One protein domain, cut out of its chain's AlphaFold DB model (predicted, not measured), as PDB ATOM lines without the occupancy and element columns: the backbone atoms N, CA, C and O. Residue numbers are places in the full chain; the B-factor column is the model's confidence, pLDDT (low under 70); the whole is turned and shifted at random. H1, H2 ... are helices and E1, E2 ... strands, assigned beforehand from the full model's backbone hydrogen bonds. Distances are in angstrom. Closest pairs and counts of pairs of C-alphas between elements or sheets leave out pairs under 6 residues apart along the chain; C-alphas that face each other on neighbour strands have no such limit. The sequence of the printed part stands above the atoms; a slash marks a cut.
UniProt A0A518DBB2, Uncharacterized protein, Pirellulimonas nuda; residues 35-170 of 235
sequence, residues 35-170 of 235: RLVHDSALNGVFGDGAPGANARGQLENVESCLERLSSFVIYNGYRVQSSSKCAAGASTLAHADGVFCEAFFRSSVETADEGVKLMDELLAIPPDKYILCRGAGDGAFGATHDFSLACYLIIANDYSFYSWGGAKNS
ATOM      1  N   ARG A  35      38.915 -61.886   9.761       95.81
ATOM      2  CA  ARG A  35      39.782 -63.055   9.595       95.81
ATOM      3  C   ARG A  35      40.516 -63.020   8.257       95.81
ATOM      4  O   ARG A  35      41.690 -63.355   8.218       95.81
ATOM      5  N   LEU A  36      39.860 -62.607   7.169       95.94
ATOM      6  CA  LEU A  36      40.526 -62.484   5.871       95.94
ATOM      7  C   LEU A  36      41.643 -61.436   5.908       95.94
ATOM      8  O   LEU A  36      42.696 -61.670   5.321       95.94
ATOM      9  N   VAL A  37      41.442 -60.307   6.592       97.12
ATOM     10  CA  VAL A  37      42.502 -59.309   6.792       97.12
ATOM     11  C   VAL A  37      43.660 -59.920   7.586       97.12
ATOM     12  O   VAL A  37      44.800 -59.855   7.137       97.12
ATOM     13  N   HIS A  38      43.379 -60.584   8.709       95.75
ATOM     14  CA  HIS A  38      44.405 -61.190   9.563       95.75
ATOM     15  C   HIS A  38      45.180 -62.342   8.911       95.75
ATOM     16  O   HIS A  38      46.379 -62.482   9.148       95.75
ATOM     17  N   ASP A  39      44.516 -63.149   8.086       97.25
ATOM     18  CA  ASP A  39      45.097 -64.339   7.457       97.25
ATOM     19  C   ASP A  39      45.724 -64.036   6.080       97.25
ATOM     20  O   ASP A  39      46.128 -64.953   5.359       97.25
ATOM     21  N   SER A  40      45.803 -62.762   5.676       96.44
ATOM     22  CA  SER A  40      46.333 -62.348   4.374       96.44
ATOM     23  C   SER A  40      47.276 -61.141   4.461       96.44
ATOM     24  O   SER A  40      47.704 -60.730   5.533       96.44
ATOM     25  N   ALA A  41      47.653 -60.598   3.299       96.50
ATOM     26  CA  ALA A  41      48.450 -59.375   3.190       96.50
ATOM     27  C   ALA A  41      47.592 -58.095   3.144       96.50
ATOM     28  O   ALA A  41      48.134 -57.006   2.962       96.50
ATOM     29  N   LEU A  42      46.264 -58.214   3.238       96.12
ATOM     30  CA  LEU A  42      45.366 -57.063   3.252       96.12
ATOM     31  C   LEU A  42      45.527 -56.289   4.564       96.12
ATOM     32  O   LEU A  42      45.784 -56.870   5.613       96.12
ATOM     33  N   ASN A  43      45.353 -54.970   4.511       95.25
ATOM     34  CA  ASN A  43      45.464 -54.110   5.695       95.25
ATOM     35  C   ASN A  43      44.113 -53.660   6.253       95.25
ATOM     36  O   ASN A  43      44.080 -53.010   7.292       95.25
ATOM     37  N   GLY A  44      43.017 -53.982   5.572       96.94
ATOM     38  CA  GLY A  44      41.703 -53.507   5.959       96.94
ATOM     39  C   GLY A  44      40.594 -53.957   5.025       96.94
ATOM     40  O   GLY A  44      40.812 -54.721   4.080       96.94
ATOM     41  N   VAL A  45      39.400 -53.448   5.302       97.56
ATOM     42  CA  VAL A  45      38.162 -53.746   4.587       97.56
ATOM     43  C   VAL A  45      37.692 -52.504   3.836       97.56
ATOM     44  O   VAL A  45      37.666 -51.401   4.378       97.56
ATOM     45  N   PHE A  46      37.276 -52.695   2.584       97.19
ATOM     46  CA  PHE A  46      36.538 -51.689   1.827       97.19
ATOM     47  C   PHE A  46      35.054 -52.070   1.765       97.19
ATOM     48  O   PHE A  46      34.677 -53.030   1.089       97.19
ATOM     49  N   GLY A  47      34.208 -51.340   2.493       95.56
ATOM     50  CA  GLY A  47      32.766 -51.571   2.554       95.56
ATOM     51  C   GLY A  47      32.011 -50.840   1.445       95.56
ATOM     52  O   GLY A  47      31.687 -49.663   1.590       95.56
ATOM     53  N   ASP A  48      31.688 -51.522   0.348       94.56
ATOM     54  CA  ASP A  48      30.907 -50.918  -0.736       94.56
ATOM     55  C   ASP A  48      29.384 -50.946  -0.480       94.56
ATOM     56  O   ASP A  48      28.845 -51.797   0.230       94.56
ATOM     57  N   GLY A  49      28.659 -50.011  -1.100       90.81
ATOM     58  CA  GLY A  49      27.203 -50.060  -1.217       90.81
ATOM     59  C   GLY A  49      26.401 -49.500  -0.038       90.81
ATOM     60  O   GLY A  49      25.178 -49.693  -0.016       90.81
ATOM     61  N   ALA A  50      27.012 -48.775   0.906       95.69
ATOM     62  CA  ALA A  50      26.301 -48.207   2.058       95.69
ATOM     63  C   ALA A  50      25.156 -47.240   1.668       95.69
ATOM     64  O   ALA A  50      24.053 -47.395   2.202       95.69
ATOM     65  N   PRO A  51      25.291 -46.332   0.674       95.31
ATOM     66  CA  PRO A  51      24.164 -45.536   0.180       95.31
ATOM     67  C   PRO A  51      23.009 -46.388  -0.354       95.31
ATOM     68  O   PRO A  51      21.836 -46.057  -0.167       95.31
ATOM     69  N   GLY A  52      23.334 -47.508  -1.003       92.56
ATOM     70  CA  GLY A  52      22.347 -48.472  -1.471       92.56
ATOM     71  C   GLY A  52      21.647 -49.181  -0.312       92.56
ATOM     72  O   GLY A  52      20.433 -49.365  -0.363       92.56
ATOM     73  N   ALA A  53      22.384 -49.572   0.730       92.44
ATOM     74  CA  ALA A  53      21.816 -50.149   1.948       92.44
ATOM     75  C   ALA A  53      20.895 -49.154   2.664       92.44
ATOM     76  O   ALA A  53      19.786 -49.523   3.049       92.44
ATOM     77  N   ASN A  54      21.289 -47.881   2.735       94.44
ATOM     78  CA  ASN A  54      20.458 -46.807   3.273       94.44
ATOM     79  C   ASN A  54      19.124 -46.672   2.530       94.44
ATOM     80  O   ASN A  54      18.065 -46.652   3.150       94.44
ATOM     81  N   ALA A  55      19.147 -46.687   1.193       92.50
ATOM     82  CA  ALA A  55      17.927 -46.637   0.384       92.50
ATOM     83  C   ALA A  55      16.967 -47.822   0.628       92.50
ATOM     84  O   ALA A  55      15.794 -47.740   0.277       92.50
ATOM     85  N   ARG A  56      17.454 -48.915   1.229       90.44
ATOM     86  CA  ARG A  56      16.674 -50.115   1.569       90.44
ATOM     87  C   ARG A  56      16.325 -50.217   3.057       90.44
ATOM     88  O   ARG A  56      15.823 -51.254   3.473       90.44
ATOM     89  N   GLY A  57      16.634 -49.198   3.862       91.81
ATOM     90  CA  GLY A  57      16.439 -49.252   5.315       91.81
ATOM     91  C   GLY A  57      17.340 -50.278   6.010       91.81
ATOM     92  O   GLY A  57      16.951 -50.859   7.014       91.81
ATOM     93  N   GLN A  58      18.522 -50.548   5.450       91.75
ATOM     94  CA  GLN A  58      19.489 -51.525   5.967       91.75
ATOM     95  C   GLN A  58      20.764 -50.861   6.507       91.75
ATOM     96  O   GLN A  58      21.741 -51.560   6.759       91.75
ATOM     97  N   LEU A  59      20.794 -49.528   6.647       94.06
ATOM     98  CA  LEU A  59      22.017 -48.817   7.031       94.06
ATOM     99  C   LEU A  59      22.493 -49.214   8.430       94.06
ATOM    100  O   LEU A  59      23.651 -49.576   8.568       94.06
ATOM    101  N   GLU A  60      21.591 -49.274   9.411       95.31
ATOM    102  CA  GLU A  60      21.921 -49.687  10.787       95.31
ATOM    103  C   GLU A  60      22.525 -51.099  10.841       95.31
ATOM    104  O   GLU A  60      23.410 -51.396  11.641       95.31
ATOM    105  N   ASN A  61      22.083 -51.989   9.947       94.38
ATOM    106  CA  ASN A  61      22.651 -53.326   9.846       94.38
ATOM    107  C   ASN A  61      24.073 -53.310   9.274       94.38
ATOM    108  O   ASN A  61      24.903 -54.101   9.713       94.38
ATOM    109  N   VAL A  62      24.352 -52.428   8.310       94.25
ATOM    110  CA  VAL A  62      25.709 -52.214   7.791       94.25
ATOM    111  C   VAL A  62      26.590 -51.576   8.864       94.25
ATOM    112  O   VAL A  62      27.679 -52.076   9.108       94.25
ATOM    113  N   GLU A  63      26.106 -50.546   9.556       96.50
ATOM    114  CA  GLU A  63      26.812 -49.876  10.658       96.50
ATOM    115  C   GLU A  63      27.169 -50.868  11.777       96.50
ATOM    116  O   GLU A  63      28.318 -50.916  12.200       96.50
ATOM    117  N   SER A  64      26.247 -51.763  12.151       96.00
ATOM    118  CA  SER A  64      26.511 -52.849  13.111       96.00
ATOM    119  C   SER A  64      27.578 -53.845  12.637       96.00
ATOM    120  O   SER A  64      28.256 -54.442  13.473       96.00
ATOM    121  N   CYS A  65      27.718 -54.070  11.329       95.69
ATOM    122  CA  CYS A  65      28.810 -54.878  10.789       95.69
ATOM    123  C   CYS A  65      30.145 -54.128  10.862       95.69
ATOM    124  O   CYS A  65      31.142 -54.727  11.251       95.69
ATOM    125  N   LEU A  66      30.156 -52.840  10.499       96.69
ATOM    126  CA  LEU A  66      31.351 -51.993  10.523       96.69
ATOM    127  C   LEU A  66      31.893 -51.817  11.947       96.69
ATOM    128  O   LEU A  66      33.077 -52.019  12.170       96.69
ATOM    129  N   GLU A  67      31.016 -51.549  12.918       96.62
ATOM    130  CA  GLU A  67      31.364 -51.381  14.338       96.62
ATOM    131  C   GLU A  67      32.100 -52.594  14.923       96.62
ATOM    132  O   GLU A  67      32.881 -52.470  15.865       96.62
ATOM    133  N   ARG A  68      31.835 -53.783  14.378       96.25
ATOM    134  CA  ARG A  68      32.424 -55.032  14.854       96.25
ATOM    135  C   ARG A  68      33.818 -55.297  14.284       96.25
ATOM    136  O   ARG A  68      34.532 -56.114  14.863       96.25
ATOM    137  N   LEU A  69      34.189 -54.659  13.175       96.69
ATOM    138  CA  LEU A  69      35.503 -54.845  12.570       96.69
ATOM    139  C   LEU A  69      36.590 -54.286  13.492       96.69
ATOM    140  O   LEU A  69      36.480 -53.189  14.033       96.69
ATOM    141  N   SER A  70      37.654 -55.058  13.653       94.75
ATOM    142  CA  SER A  70      38.884 -54.659  14.340       94.75
ATOM    143  C   SER A  70      39.973 -54.203  13.369       94.75
ATOM    144  O   SER A  70      40.949 -53.570  13.778       94.75
ATOM    145  N   SER A  71      39.806 -54.516  12.083       94.56
ATOM    146  CA  SER A  71      40.673 -54.076  10.993       94.56
ATOM    147  C   SER A  71      40.377 -52.639  10.564       94.56
ATOM    148  O   SER A  71      39.261 -52.153  10.730       94.56
ATOM    149  N   PHE A  72      41.352 -51.996   9.915       97.44
ATOM    150  CA  PHE A  72      41.145 -50.698   9.269       97.44
ATOM    151  C   PHE A  72      39.986 -50.765   8.264       97.44
ATOM    152  O   PHE A  72      39.906 -51.715   7.478       97.44
ATOM    153  N   VAL A  73      39.109 -49.762   8.241       98.12
ATOM    154  CA  VAL A  73      37.934 -49.768   7.365       98.12
ATOM    155  C   VAL A  73      37.640 -48.422   6.713       98.12
ATOM    156  O   VAL A  73      37.507 -47.384   7.356       98.12
ATOM    157  N   ILE A  74      37.458 -48.468   5.394       98.19
ATOM    158  CA  ILE A  74      36.891 -47.381   4.594       98.19
ATOM    159  C   ILE A  74      35.608 -47.900   3.953       98.19
ATOM    160  O   ILE A  74      35.533 -49.063   3.558       98.19
ATOM    161  N   TYR A  75      34.598 -47.048   3.804       98.44
ATOM    162  CA  TYR A  75      33.350 -47.421   3.138       98.44
ATOM    163  C   TYR A  75      32.987 -46.449   2.012       98.44
ATOM    164  O   TYR A  75      33.317 -45.265   2.071       98.44
ATOM    165  N   ASN A  76      32.291 -46.937   0.984       97.69
ATOM    166  CA  ASN A  76      31.695 -46.087  -0.045       97.69
ATOM    167  C   ASN A  76      30.475 -45.372   0.546       97.69
ATOM    168  O   ASN A  76      29.523 -46.036   0.962       97.69
ATOM    169  N   GLY A  77      30.496 -44.042   0.598       97.56
ATOM    170  CA  GLY A  77      29.533 -43.258   1.366       97.56
ATOM    171  C   GLY A  77      29.376 -41.818   0.902       97.56
ATOM    172  O   GLY A  77      29.803 -41.435  -0.184       97.56
ATOM    173  N   TYR A  78      28.732 -41.016   1.752       97.50
ATOM    174  CA  TYR A  78      28.545 -39.577   1.544       97.50
ATOM    175  C   TYR A  78      27.868 -39.232   0.205       97.50
ATOM    176  O   TYR A  78      28.210 -38.267  -0.479       97.50
ATOM    177  N   ARG A  79      26.872 -40.034  -0.189       96.88
ATOM    178  CA  ARG A  79      26.137 -39.815  -1.439       96.88
ATOM    179  C   ARG A  79      25.010 -38.815  -1.216       96.88
ATOM    180  O   ARG A  79      24.010 -39.149  -0.575       96.88
ATOM    181  N   VAL A  80      25.145 -37.616  -1.772       97.44
ATOM    182  CA  VAL A  80      24.081 -36.603  -1.743       97.44
ATOM    183  C   VAL A  80      22.825 -37.146  -2.435       97.44
ATOM    184  O   VAL A  80      22.901 -37.775  -3.485       97.44
ATOM    185  N   GLN A  81      21.668 -36.974  -1.798       95.06
ATOM    186  CA  GLN A  81      20.352 -37.341  -2.344       95.06
ATOM    187  C   GLN A  81      19.493 -36.108  -2.639       95.06
ATOM    188  O   GLN A  81      18.569 -36.187  -3.442       95.06
ATOM    189  N   SER A  82      19.764 -35.009  -1.936       96.12
ATOM    190  CA  SER A  82      19.178 -33.687  -2.128       96.12
ATOM    191  C   SER A  82      20.038 -32.653  -1.396       96.12
ATOM    192  O   SER A  82      20.891 -33.013  -0.582       96.12
ATOM    193  N   SER A  83      19.736 -31.369  -1.576       95.94
ATOM    194  CA  SER A  83      20.356 -30.262  -0.831       95.94
ATOM    195  C   SER A  83      20.284 -30.380   0.698       95.94
ATOM    196  O   SER A  83      21.054 -29.746   1.413       95.94
ATOM    197  N   SER A  84      19.383 -31.207   1.232       95.75
ATOM    198  CA  SER A  84      19.212 -31.417   2.673       95.75
ATOM    199  C   SER A  84      19.635 -32.803   3.159       95.75
ATOM    200  O   SER A  84      19.706 -33.023   4.368       95.75
ATOM    201  N   LYS A  85      19.934 -33.749   2.258       95.31
ATOM    202  CA  LYS A  85      20.101 -35.161   2.614       95.31
ATOM    203  C   LYS A  85      21.335 -35.783   1.978       95.31
ATOM    204  O   LYS A  85      21.513 -35.759   0.765       95.31
ATOM    205  N   CYS A  86      22.132 -36.433   2.820       96.12
ATOM    206  CA  CYS A  86      23.279 -37.240   2.431       96.12
ATOM    207  C   CYS A  86      23.087 -38.673   2.948       96.12
ATOM    208  O   CYS A  86      22.653 -38.880   4.082       96.12
ATOM    209  N   ALA A  87      23.334 -39.671   2.103       96.75
ATOM    210  CA  ALA A  87      23.218 -41.078   2.454       96.75
ATOM    211  C   ALA A  87      24.563 -41.649   2.905       96.75
ATOM    212  O   ALA A  87      25.573 -41.437   2.233       96.75
ATOM    213  N   ALA A  88      24.532 -42.433   3.990       97.19
ATOM    214  CA  ALA A  88      25.723 -43.011   4.615       97.19
ATOM    215  C   ALA A  88      26.774 -41.926   4.939       97.19
ATOM    216  O   ALA A  88      27.922 -41.993   4.501       97.19
ATOM    217  N   GLY A  89      26.314 -40.870   5.623       97.06
ATOM    218  CA  GLY A  89      27.115 -39.721   6.050       97.06
ATOM    219  C   GLY A  89      27.775 -39.950   7.412       97.06
ATOM    220  O   GLY A  89      28.191 -41.063   7.728       97.06
ATOM    221  N   ALA A  90      27.810 -38.909   8.245       97.56
ATOM    222  CA  ALA A  90      28.513 -38.917   9.531       97.56
ATOM    223  C   ALA A  90      28.135 -40.065  10.492       97.56
ATOM    224  O   ALA A  90      29.004 -40.536  11.223       97.56
ATOM    225  N   SER A  91      26.880 -40.543  10.488       96.56
ATOM    226  CA  SER A  91      26.473 -41.682  11.334       96.56
ATOM    227  C   SER A  91      27.263 -42.943  10.995       96.56
ATOM    228  O   SER A  91      27.766 -43.617  11.882       96.56
ATOM    229  N   THR A  92      27.448 -43.213   9.704       98.38
ATOM    230  CA  THR A  92      28.167 -44.394   9.233       98.38
ATOM    231  C   THR A  92      29.670 -44.236   9.428       98.38
ATOM    232  O   THR A  92      30.336 -45.183   9.841       98.38
ATOM    233  N   LEU A  93      30.205 -43.026   9.221       98.56
ATOM    234  CA  LEU A  93      31.619 -42.725   9.460       98.56
ATOM    235  C   LEU A  93      32.035 -42.911  10.925       98.56
ATOM    236  O   LEU A  93      33.197 -43.210  11.188       98.56
ATOM    237  N   ALA A  94      31.111 -42.795  11.882       98.06
ATOM    238  CA  ALA A  94      31.404 -43.081  13.288       98.06
ATOM    239  C   ALA A  94      31.908 -44.521  13.517       98.06
ATOM    240  O   ALA A  94      32.607 -44.770  14.498       98.06
ATOM    241  N   HIS A  95      31.605 -45.437  12.592       97.94
ATOM    242  CA  HIS A  95      31.978 -46.850  12.636       97.94
ATOM    243  C   HIS A  95      33.097 -47.213  11.645       97.94
ATOM    244  O   HIS A  95      33.325 -48.393  11.397       97.94
ATOM    245  N   ALA A  96      33.770 -46.226  11.042       98.38
ATOM    246  CA  ALA A  96      34.828 -46.459  10.063       98.38
ATOM    247  C   ALA A  96      36.007 -45.497  10.226       98.38
ATOM    248  O   ALA A  96      35.869 -44.419  10.799       98.38
ATOM    249  N   ASP A  97      37.175 -45.851   9.699       98.50
ATOM    250  CA  ASP A  97      38.372 -45.003   9.717       98.50
ATOM    251  C   ASP A  97      38.347 -43.937   8.622       98.50
ATOM    252  O   ASP A  97      39.034 -42.921   8.719       98.50
ATOM    253  N   GLY A  98      37.521 -44.121   7.597       98.44
ATOM    254  CA  GLY A  98      37.328 -43.121   6.562       98.44
ATOM    255  C   GLY A  98      36.214 -43.431   5.584       98.44
ATOM    256  O   GLY A  98      35.520 -44.445   5.672       98.44
ATOM    257  N   VAL A  99      36.071 -42.540   4.611       98.56
ATOM    258  CA  VAL A  99      35.060 -42.623   3.560       98.56
ATOM    259  C   VAL A  99      35.698 -42.543   2.180       98.56
ATOM    260  O   VAL A  99      36.603 -41.751   1.930       98.56
ATOM    261  N   PHE A 100      35.168 -43.338   1.261       98.06
ATOM    262  CA  PHE A 100      35.326 -43.170  -0.171       98.06
ATOM    263  C   PHE A 100      34.074 -42.494  -0.732       98.06
ATOM    264  O   PHE A 100      32.998 -43.086  -0.803       98.06
ATOM    265  N   CYS A 101      34.203 -41.222  -1.093       97.31
ATOM    266  CA  CYS A 101      33.154 -40.446  -1.734       97.31
ATOM    267  C   CYS A 101      33.233 -40.665  -3.250       97.31
ATOM    268  O   CYS A 101      33.934 -39.948  -3.968       97.31
ATOM    269  N   GLU A 102      32.523 -41.687  -3.731       93.19
ATOM    270  CA  GLU A 102      32.500 -42.059  -5.151       93.19
ATOM    271  C   GLU A 102      31.814 -41.007  -6.038       93.19
ATOM    272  O   GLU A 102      32.175 -40.813  -7.197       93.19
ATOM    273  N   ALA A 103      30.791 -40.340  -5.503       92.69
ATOM    274  CA  ALA A 103      29.980 -39.362  -6.223       92.69
ATOM    275  C   ALA A 103      30.466 -37.920  -5.983       92.69
ATOM    276  O   ALA A 103      29.663 -37.005  -5.795       92.69
ATOM    277  N   PHE A 104      31.784 -37.706  -5.948       96.25
ATOM    278  CA  PHE A 104      32.355 -36.397  -5.644       96.25
ATOM    279  C   PHE A 104      32.187 -35.435  -6.833       96.25
ATOM    280  O   PHE A 104      32.855 -35.575  -7.858       96.25
ATOM    281  N   PHE A 105      31.259 -34.477  -6.696       96.06
ATOM    282  CA  PHE A 105      30.843 -33.526  -7.745       96.06
ATOM    283  C   PHE A 105      30.404 -34.175  -9.064       96.06
ATOM    284  O   PHE A 105      30.636 -33.652 -10.155       96.06
ATOM    285  N   ARG A 106      29.747 -35.335  -8.961       91.44
ATOM    286  CA  ARG A 106      29.275 -36.109 -10.108       91.44
ATOM    287  C   ARG A 106      28.031 -36.934  -9.759       91.44
ATOM    288  O   ARG A 106      27.818 -37.211  -8.583       91.44
ATOM    289  N   SER A 107      27.267 -37.389 -10.759       87.12
ATOM    290  CA  SER A 107      26.094 -38.295 -10.683       87.12
ATOM    291  C   SER A 107      24.908 -37.882  -9.801       87.12
ATOM    292  O   SER A 107      23.769 -38.038 -10.226       87.12
ATOM    293  N   SER A 108      25.144 -37.542  -8.537       89.06
ATOM    294  CA  SER A 108      24.129 -37.223  -7.532       89.06
ATOM    295  C   SER A 108      24.279 -35.802  -6.992       89.06
ATOM    296  O   SER A 108      23.707 -35.471  -5.958       89.06
ATOM    297  N   VAL A 109      25.104 -34.996  -7.656       95.94
ATOM    298  CA  VAL A 109      25.395 -33.606  -7.309       95.94
ATOM    299  C   VAL A 109      25.220 -32.801  -8.587       95.94
ATOM    300  O   VAL A 109      26.122 -32.734  -9.422       95.94
ATOM    301  N   GLU A 110      24.031 -32.234  -8.764       95.44
ATOM    302  CA  GLU A 110      23.610 -31.596 -10.015       95.44
ATOM    303  C   GLU A 110      23.441 -30.076  -9.851       95.44
ATOM    304  O   GLU A 110      23.653 -29.295 -10.789       95.44
ATOM    305  N   THR A 111      23.093 -29.653  -8.634       97.44
ATOM    306  CA  THR A 111      22.803 -28.266  -8.256       97.44
ATOM    307  C   THR A 111      23.842 -27.688  -7.295       97.44
ATOM    308  O   THR A 111      24.534 -28.418  -6.584       97.44
ATOM    309  N   ALA A 112      23.926 -26.356  -7.241       98.00
ATOM    310  CA  ALA A 112      24.812 -25.650  -6.316       98.00
ATOM    311  C   ALA A 112      24.514 -26.004  -4.848       98.00
ATOM    312  O   ALA A 112      25.442 -26.263  -4.087       98.00
ATOM    313  N   ASP A 113      23.235 -26.104  -4.471       98.44
ATOM    314  CA  ASP A 113      22.813 -26.491  -3.120       98.44
ATOM    315  C   ASP A 113      23.244 -27.916  -2.743       98.44
ATOM    316  O   ASP A 113      23.658 -28.174  -1.613       98.44
ATOM    317  N   GLU A 114      23.179 -28.863  -3.680       98.44
ATOM    318  CA  GLU A 114      23.702 -30.219  -3.474       98.44
ATOM    319  C   GLU A 114      25.228 -30.221  -3.353       98.44
ATOM    320  O   GLU A 114      25.780 -30.950  -2.528       98.44
ATOM    321  N   GLY A 115      25.910 -29.373  -4.127       98.19
ATOM    322  CA  GLY A 115      27.342 -29.138  -3.978       98.19
ATOM    323  C   GLY A 115      27.679 -28.584  -2.593       98.19
ATOM    324  O   GLY A 115      28.589 -29.086  -1.938       98.19
ATOM    325  N   VAL A 116      26.907 -27.611  -2.096       98.56
ATOM    326  CA  VAL A 116      27.052 -27.081  -0.733       98.56
ATOM    327  C   VAL A 116      26.852 -28.190   0.290       98.56
ATOM    328  O   VAL A 116      27.663 -28.320   1.203       98.56
ATOM    329  N   LYS A 117      25.823 -29.026   0.117       98.25
ATOM    330  CA  LYS A 117      25.568 -30.154   1.010       98.25
ATOM    331  C   LYS A 117      26.753 -31.114   1.067       98.25
ATOM    332  O   LYS A 117      27.137 -31.521   2.160       98.25
ATOM    333  N   LEU A 118      27.336 -31.461  -0.081       98.50
ATOM    334  CA  LEU A 118      28.524 -32.311  -0.141       98.50
ATOM    335  C   LEU A 118      29.713 -31.666   0.584       98.50
ATOM    336  O   LEU A 118      30.346 -32.313   1.415       98.50
ATOM    337  N   MET A 119      29.998 -30.395   0.294       98.38
ATOM    338  CA  MET A 119      31.121 -29.670   0.898       98.38
ATOM    339  C   MET A 119      30.978 -29.549   2.412       98.38
ATOM    340  O   MET A 119      31.945 -29.787   3.128       98.38
ATOM    341  N   ASP A 120      29.782 -29.231   2.906       97.94
ATOM    342  CA  ASP A 120      29.517 -29.105   4.341       97.94
ATOM    343  C   ASP A 120      29.683 -30.449   5.067       97.94
ATOM    344  O   ASP A 120      30.264 -30.491   6.149       97.94
ATOM    345  N   GLU A 121      29.231 -31.555   4.465       98.25
ATOM    346  CA  GLU A 121      29.428 -32.901   5.014       98.25
ATOM    347  C   GLU A 121      30.919 -33.273   5.075       98.25
ATOM    348  O   GLU A 121      31.384 -33.765   6.101       98.25
ATOM    349  N   LEU A 122      31.683 -33.011   4.010       98.31
ATOM    350  CA  LEU A 122      33.109 -33.350   3.948       98.31
ATOM    351  C   LEU A 122      33.974 -32.454   4.846       98.31
ATOM    352  O   LEU A 122      34.888 -32.951   5.496       98.31
ATOM    353  N   LEU A 123      33.679 -31.154   4.938       97.62
ATOM    354  CA  LEU A 123      34.378 -30.227   5.841       97.62
ATOM    355  C   LEU A 123      34.110 -30.523   7.323       97.62
ATOM    356  O   LEU A 123      34.896 -30.112   8.178       97.62
ATOM    357  N   ALA A 124      33.006 -31.207   7.632       97.50
ATOM    358  CA  ALA A 124      32.669 -31.637   8.985       97.50
ATOM    359  C   ALA A 124      33.355 -32.953   9.395       97.50
ATOM    360  O   ALA A 124      33.286 -33.321  10.570       97.50
ATOM    361  N   ILE A 125      34.008 -33.661   8.464       98.25
ATOM    362  CA  ILE A 125      34.726 -34.899   8.775       98.25
ATOM    363  C   ILE A 125      35.876 -34.600   9.755       98.25
ATOM    364  O   ILE A 125      36.661 -33.676   9.514       98.25
ATOM    365  N   PRO A 126      36.000 -35.364  10.859       97.06
ATOM    366  CA  PRO A 126      37.115 -35.223  11.785       97.06
ATOM    367  C   PRO A 126      38.476 -35.369  11.081       97.06
ATOM    368  O   PRO A 126      38.623 -36.220  10.206       97.06
ATOM    369  N   PRO A 127      39.486 -34.561  11.449       94.62
ATOM    370  CA  PRO A 127      40.766 -34.519  10.739       94.62
ATOM    371  C   PRO A 127      41.609 -35.792  10.891       94.62
ATOM    372  O   PRO A 127      42.625 -35.905  10.225       94.62
ATOM    373  N   ASP A 128      41.226 -36.718  11.769       95.81
ATOM    374  CA  ASP A 128      41.830 -38.039  11.960       95.81
ATOM    375  C   ASP A 128      41.175 -39.138  11.103       95.81
ATOM    376  O   ASP A 128      41.612 -40.286  11.144       95.81
ATOM    377  N   LYS A 129      40.138 -38.806  10.322       98.19
ATOM    378  CA  LYS A 129      39.480 -39.727   9.389       98.19
ATOM    379  C   LYS A 129      40.004 -39.557   7.969       98.19
ATOM    380  O   LYS A 129      40.286 -38.449   7.512       98.19
ATOM    381  N   TYR A 130      40.048 -40.666   7.239       98.50
ATOM    382  CA  TYR A 130      40.440 -40.679   5.835       98.50
ATOM    383  C   TYR A 130      39.297 -40.194   4.932       98.50
ATOM    384  O   TYR A 130      38.140 -40.585   5.107       98.50
ATOM    385  N   ILE A 131      39.622 -39.381   3.926       98.56
ATOM    386  CA  ILE A 131      38.666 -38.901   2.914       98.56
ATOM    387  C   ILE A 131      39.220 -39.216   1.530       98.56
ATOM    388  O   ILE A 131      40.214 -38.636   1.114       98.56
ATOM    389  N   LEU A 132      38.583 -40.112   0.788       97.69
ATOM    390  CA  LEU A 132      38.986 -40.451  -0.572       97.69
ATOM    391  C   LEU A 132      37.918 -39.943  -1.537       97.69
ATOM    392  O   LEU A 132      36.825 -40.499  -1.618       97.69
ATOM    393  N   CYS A 133      38.223 -38.880  -2.271       96.88
ATOM    394  CA  CYS A 133      37.322 -38.281  -3.247       96.88
ATOM    395  C   CYS A 133      37.569 -38.867  -4.641       96.88
ATOM    396  O   CYS A 133      38.703 -38.879  -5.128       96.88
ATOM    397  N   ARG A 134      36.504 -39.303  -5.320       93.88
ATOM    398  CA  ARG A 134      36.564 -39.713  -6.727       93.88
ATOM    399  C   ARG A 134      35.633 -38.864  -7.586       93.88
ATOM    400  O   ARG A 134      34.418 -38.970  -7.485       93.88
ATOM    401  N   GLY A 135      36.220 -38.038  -8.448       92.12
ATOM    402  CA  GLY A 135      35.493 -37.302  -9.485       92.12
ATOM    403  C   GLY A 135      35.529 -38.021 -10.836       92.12
ATOM    404  O   GLY A 135      36.326 -38.936 -11.042       92.12
ATOM    405  N   ALA A 136      34.692 -37.586 -11.776       91.06
ATOM    406  CA  ALA A 136      34.769 -37.957 -13.191       91.06
ATOM    407  C   ALA A 136      34.019 -36.925 -14.054       91.06
ATOM    408  O   ALA A 136      33.301 -36.082 -13.520       91.06
ATOM    409  N   GLY A 137      34.202 -36.968 -15.377       89.31
ATOM    410  CA  GLY A 137      33.674 -35.951 -16.302       89.31
ATOM    411  C   GLY A 137      32.208 -36.107 -16.730       89.31
ATOM    412  O   GLY A 137      31.799 -35.517 -17.725       89.31
ATOM    413  N   ASP A 138      31.422 -36.907 -16.015       87.69
ATOM    414  CA  ASP A 138      30.001 -37.174 -16.264       87.69
ATOM    415  C   ASP A 138      29.085 -36.492 -15.222       87.69
ATOM    416  O   ASP A 138      28.019 -37.009 -14.889       87.69
ATOM    417  N   GLY A 139      29.519 -35.353 -14.668       86.88
ATOM    418  CA  GLY A 139      28.785 -34.549 -13.684       86.88
ATOM    419  C   GLY A 139      28.404 -33.153 -14.187       86.88
ATOM    420  O   GLY A 139      28.946 -32.646 -15.169       86.88
ATOM    421  N   ALA A 140      27.494 -32.485 -13.473       93.38
ATOM    422  CA  ALA A 140      26.984 -31.166 -13.855       93.38
ATOM    423  C   ALA A 140      27.979 -30.006 -13.686       93.38
ATOM    424  O   ALA A 140      27.652 -28.882 -14.074       93.38
ATOM    425  N   PHE A 141      29.133 -30.253 -13.066       93.75
ATOM    426  CA  PHE A 141      30.126 -29.248 -12.671       93.75
ATOM    427  C   PHE A 141      31.367 -29.216 -13.572       93.75
ATOM    428  O   PHE A 141      32.298 -28.456 -13.320       93.75
ATOM    429  N   GLY A 142      31.381 -30.016 -14.638       88.12
ATOM    430  CA  GLY A 142      32.445 -29.998 -15.635       88.12
ATOM    431  C   GLY A 142      32.814 -31.390 -16.132       88.12
ATOM    432  O   GLY A 142      32.507 -32.403 -15.512       88.12
ATOM    433  N   ALA A 143      33.496 -31.413 -17.277       87.62
ATOM    434  CA  ALA A 143      33.991 -32.635 -17.911       87.62
ATOM    435  C   ALA A 143      35.505 -32.854 -17.714       87.62
ATOM    436  O   ALA A 143      36.041 -33.859 -18.184       87.62
ATOM    437  N   THR A 144      36.193 -31.920 -17.051       89.94
ATOM    438  CA  THR A 144      37.619 -31.993 -16.692       89.94
ATOM    439  C   THR A 144      37.781 -32.172 -15.185       89.94
ATOM    440  O   THR A 144      36.815 -32.086 -14.422       89.94
ATOM    441  N   HIS A 145      39.004 -32.458 -14.743       92.75
ATOM    442  CA  HIS A 145      39.280 -32.643 -13.323       92.75
ATOM    443  C   HIS A 145      39.315 -31.318 -12.544       92.75
ATOM    444  O   HIS A 145      38.978 -31.338 -11.363       92.75
ATOM    445  N   ASP A 146      39.630 -30.192 -13.197       95.44
ATOM    446  CA  ASP A 146      39.934 -28.878 -12.600       95.44
ATOM    447  C   ASP A 146      38.963 -28.466 -11.487       95.44
ATOM    448  O   ASP A 146      39.384 -28.169 -10.370       95.44
ATOM    449  N   PHE A 147      37.656 -28.519 -11.763       97.31
ATOM    450  CA  PHE A 147      36.630 -28.135 -10.794       97.31
ATOM    451  C   PHE A 147      36.625 -29.045  -9.566       97.31
ATOM    452  O   PHE A 147      36.662 -28.585  -8.424       97.31
ATOM    453  N   SER A 148      36.611 -30.359  -9.793       96.62
ATOM    454  CA  SER A 148      36.630 -31.330  -8.701       96.62
ATOM    455  C   SER A 148      37.960 -31.312  -7.939       96.62
ATOM    456  O   SER A 148      37.951 -31.439  -6.723       96.62
ATOM    457  N   LEU A 149      39.094 -31.068  -8.602       97.31
ATOM    458  CA  LEU A 149      40.385 -30.890  -7.940       97.31
ATOM    459  C   LEU A 149      40.367 -29.652  -7.035       97.31
ATOM    460  O   LEU A 149      40.760 -29.746  -5.876       97.31
ATOM    461  N   ALA A 150      39.854 -28.517  -7.518       98.38
ATOM    462  CA  ALA A 150      39.713 -27.315  -6.704       98.38
ATOM    463  C   ALA A 150      38.811 -27.569  -5.484       98.38
ATOM    464  O   ALA A 150      39.198 -27.263  -4.358       98.38
ATOM    465  N   CYS A 151      37.661 -28.224  -5.668       98.56
ATOM    466  CA  CYS A 151      36.783 -28.608  -4.558       98.56
ATOM    467  C   CYS A 151      37.466 -29.549  -3.558       98.56
ATOM    468  O   CYS A 151      37.279 -29.411  -2.350       98.56
ATOM    469  N   TYR A 152      38.276 -30.495  -4.039       98.31
ATOM    470  CA  TYR A 152      39.066 -31.368  -3.177       98.31
ATOM    471  C   TYR A 152      40.067 -30.561  -2.343       98.31
ATOM    472  O   TYR A 152      40.133 -30.739  -1.130       98.31
ATOM    473  N   LEU A 153      40.794 -29.624  -2.956       98.31
ATOM    474  CA  LEU A 153      41.741 -28.776  -2.230       98.31
ATOM    475  C   LEU A 153      41.044 -27.918  -1.165       98.31
ATOM    476  O   LEU A 153      41.602 -27.710  -0.091       98.31
ATOM    477  N   ILE A 154      39.799 -27.487  -1.381       98.62
ATOM    478  CA  ILE A 154      39.019 -26.817  -0.331       98.62
ATOM    479  C   ILE A 154      38.841 -27.719   0.906       98.62
ATOM    480  O   ILE A 154      38.970 -27.214   2.023       98.62
ATOM    481  N   ILE A 155      38.625 -29.032   0.749       97.88
ATOM    482  CA  ILE A 155      38.414 -29.974   1.870       97.88
ATOM    483  C   ILE A 155      39.685 -30.690   2.351       97.88
ATOM    484  O   ILE A 155      39.654 -31.357   3.382       97.88
ATOM    485  N   ALA A 156      40.808 -30.526   1.650       96.44
ATOM    486  CA  ALA A 156      42.008 -31.330   1.859       96.44
ATOM    487  C   ALA A 156      42.592 -31.241   3.284       96.44
ATOM    488  O   ALA A 156      42.633 -30.174   3.913       96.44
ATOM    489  N   ASN A 157      43.079 -32.373   3.779       92.62
ATOM    490  CA  ASN A 157      43.803 -32.542   5.036       92.62
ATOM    491  C   ASN A 157      44.863 -33.657   4.888       92.62
ATOM    492  O   ASN A 157      45.003 -34.243   3.814       92.62
ATOM    493  N   ASP A 158      45.602 -33.959   5.959       94.00
ATOM    494  CA  ASP A 158      46.718 -34.921   5.937       94.00
ATOM    495  C   ASP A 158      46.301 -36.370   5.592       94.00
ATOM    496  O   ASP A 158      47.141 -37.173   5.186       94.00
ATOM    497  N   TYR A 159      45.011 -36.702   5.706       96.56
ATOM    498  CA  TYR A 159      44.428 -38.016   5.410       96.56
ATOM    499  C   TYR A 159      43.405 -37.973   4.265       96.56
ATOM    500  O   TYR A 159      42.591 -38.888   4.102       96.56
ATOM    501  N   SER A 160      43.437 -36.923   3.444       96.69
ATOM    502  CA  SER A 160      42.586 -36.811   2.263       96.69
ATOM    503  C   SER A 160      43.335 -37.185   0.985       96.69
ATOM    504  O   SER A 160      44.513 -36.866   0.833       96.69
ATOM    505  N   PHE A 161      42.639 -37.830   0.053       96.06
ATOM    506  CA  PHE A 161      43.163 -38.266  -1.235       96.06
ATOM    507  C   PHE A 161      42.148 -37.975  -2.335       96.06
ATOM    508  O   PHE A 161      40.936 -37.987  -2.114       96.06
ATOM    509  N   TYR A 162      42.650 -37.764  -3.547       94.88
ATOM    510  CA  TYR A 162      41.839 -37.447  -4.712       94.88
ATOM    511  C   TYR A 162      42.200 -38.342  -5.890       94.88
ATOM    512  O   TYR A 162      43.369 -38.606  -6.158       94.88
ATOM    513  N   SER A 163      41.176 -38.784  -6.613       92.19
ATOM    514  CA  SER A 163      41.317 -39.455  -7.899       92.19
ATOM    515  C   SER A 163      40.294 -38.914  -8.892       92.19
ATOM    516  O   SER A 163      39.199 -38.484  -8.513       92.19
ATOM    517  N   TRP A 164      40.630 -38.984 -10.178       90.62
ATOM    518  CA  TRP A 164      39.712 -38.635 -11.255       90.62
ATOM    519  C   TRP A 164      39.586 -39.792 -12.246       90.62
ATOM    520  O   TRP A 164      40.584 -40.338 -12.706       90.62
ATOM    521  N   GLY A 165      38.353 -40.196 -12.554       86.88
ATOM    522  CA  GLY A 165      38.033 -41.377 -13.365       86.88
ATOM    523  C   GLY A 165      37.993 -41.144 -14.878       86.88
ATOM    524  O   GLY A 165      37.461 -41.976 -15.618       86.88
ATOM    525  N   GLY A 166      38.493 -40.005 -15.357       85.88
ATOM    526  CA  GLY A 166      38.416 -39.649 -16.769       85.88
ATOM    527  C   GLY A 166      37.068 -39.047 -17.179       85.88
ATOM    528  O   GLY A 166      36.074 -39.086 -16.450       85.88
ATOM    529  N   ALA A 167      37.007 -38.552 -18.416       83.38
ATOM    530  CA  ALA A 167      35.794 -37.950 -18.976       83.38
ATOM    531  C   ALA A 167      34.624 -38.942 -19.125       83.38
ATOM    532  O   ALA A 167      33.465 -38.548 -19.070       83.38
ATOM    533  N   LYS A 168      34.916 -40.236 -19.324       76.38
ATOM    534  CA  LYS A 168      33.903 -41.288 -19.535       76.38
ATOM    535  C   LYS A 168      33.544 -42.072 -18.273       76.38
ATOM    536  O   LYS A 168      32.749 -42.999 -18.379       76.38
ATOM    537  N   ASN A 169      34.145 -41.741 -17.126       75.19
ATOM    538  CA  ASN A 169      33.972 -42.465 -15.867       75.19
ATOM    539  C   ASN A 169      34.017 -43.995 -16.044       75.19
ATOM    540  O   ASN A 169      33.041 -44.703 -15.784       75.19
ATOM    541  N   SER A 170      35.131 -44.513 -16.556       65.81
ATOM    542  CA  SER A 170      35.264 -45.957 -16.700       65.81
ATOM    543  C   SER A 170      35.997 -46.517 -15.485       65.81
ATOM    544  O   SER A 170      36.986 -45.960 -15.026       65.81
TER     545      SER A 170
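What this domain is: This is residues 35 to 170 of the 235 residues of an uncharacterized protein of Pirellulimonas nuda (UniProt A0A518DBB2). A curled, twisted wall of five parallel strands, E1 E2 E5 E6 E7, runs through the domain, and H6 packs along one of its faces, over E6 and E7. Next to this wall a small hairpin, E3 and E4, lies between H2 and H5, while H1 sits at the far end, near the edge strand E1. The printed part has 136 residues, with six named helices and seven named strands in the order H1 E1 H2 H3 E2 E3 E4 H4 E5 H5 E6 H6 E7; its class is mixed, helices and strands. The larger sheet runs E1 E2 E5 E6 E7, parallel throughout, and the smaller one, E3 and E4, is antiparallel. The whole is compact, with a radius of gyration of the C-alphas of 14.7 A and spans of 43 by 32 by 29 A.

Where its parts are: H1, residues 35 to 38, begins with C-alpha 35 at (39.782, -63.055, 9.595). E1 is residues 44 to 47, 9.8 A long from first to last C-alpha, and H2 is residues 50 to 55, 8.7 A. H3, residues 59 to 66, is 10.5 A long, and E2, residues 72 to 76, is 14.0 A. E3 is residues 79 to 82, 9.3 A, E4 residues 85 to 87, 6.7 A, and H4 residues 90 to 93, 4.9 A. E5, residues 98 to 101, is 9.7 A long. H5, residues 112 to 123, is the longest helix by residues, 16.1 A, with C-alpha 112 at (24.812, -25.650, -6.316). E6, residues 130 to 135, is the longest strand, 16.4 A. H6, residues 146 to 155, is 14.6 A long. E7, residues 160 to 164, is 13.9 A long and ends with C-alpha 164 at (39.712, -38.635, -11.255).

How they stand to each other: In the larger sheet E1 and E7 are the edge strands. E1 and E2 are parallel at 20 degrees, with N 45 and O 72 at 2.8 A. E2 and E5 stand at 23 degrees, with N 100 and O 75 at 2.8 A, E5 and E6 at 8 degrees, with N 99 and O 130 at 2.9 A, and E6 and E7 at 17 degrees, with N 161 and O 131 at 2.8 A; these atoms are within hydrogen-bond range. Three strand-helix-strand units, each two parallel neighbour strands with helices between, have right-handed crossovers: E1, H2 H3, E2; E5, H5, E6; and E6, H6, E7. H6 is on one face of the sheet, two layers, at a height over the sheet of 9.3 A; it runs along the strands, at 9 degrees to E7 on the local plane. H1, H3 and H4 only graze the sheet, with residues 36 to 38, 62 to 66 and 90 to 93; H2 and H5 are only just on it, with 5 pairs of C-alphas within 10 A each, and only graze it too. E2 runs on into E3 across a break of 2 residues, at 37 degrees. E3 and E4 form a hairpin, antiparallel at 153 degrees, with N 81 and O 85 at 2.8 A. The closest C-alphas of H2 and E4 are those of Pro 51 and Ala 87, 5.1 A apart; those of E3 and H5 are Ser 82 and Glu 114, 5.9 A. H2 and H3, a helical hairpin, touch at a shallow tilt of 21 degrees, opposite ways, closest at the C-alphas of Ala 53 and Leu 59, 5.3 A. H5 touches H6 with residues 119 to 123 alone, at a steep tilt of 42 degrees, the same way, closest at the C-alphas of Leu 123 and Ile 155, 5.7 A. H3 and H4 are close but not clearly touching, at the C-alphas of Glu 63 and Thr 92, 5.8 A. H2 and H5 are apart. Every O i to N i+4 pair is within hydrogen-bond range in H2, H3, H5 and H6; H1 and H4 are too short for such a pair.

The domain as a whole: The C-alphas of Asp 39 and Ala 112 are the two farthest apart, 45.8 A. The printed part has no cut, and no link is long. The mean pLDDT of the printed part is 94.9, and residue 170 is under 70.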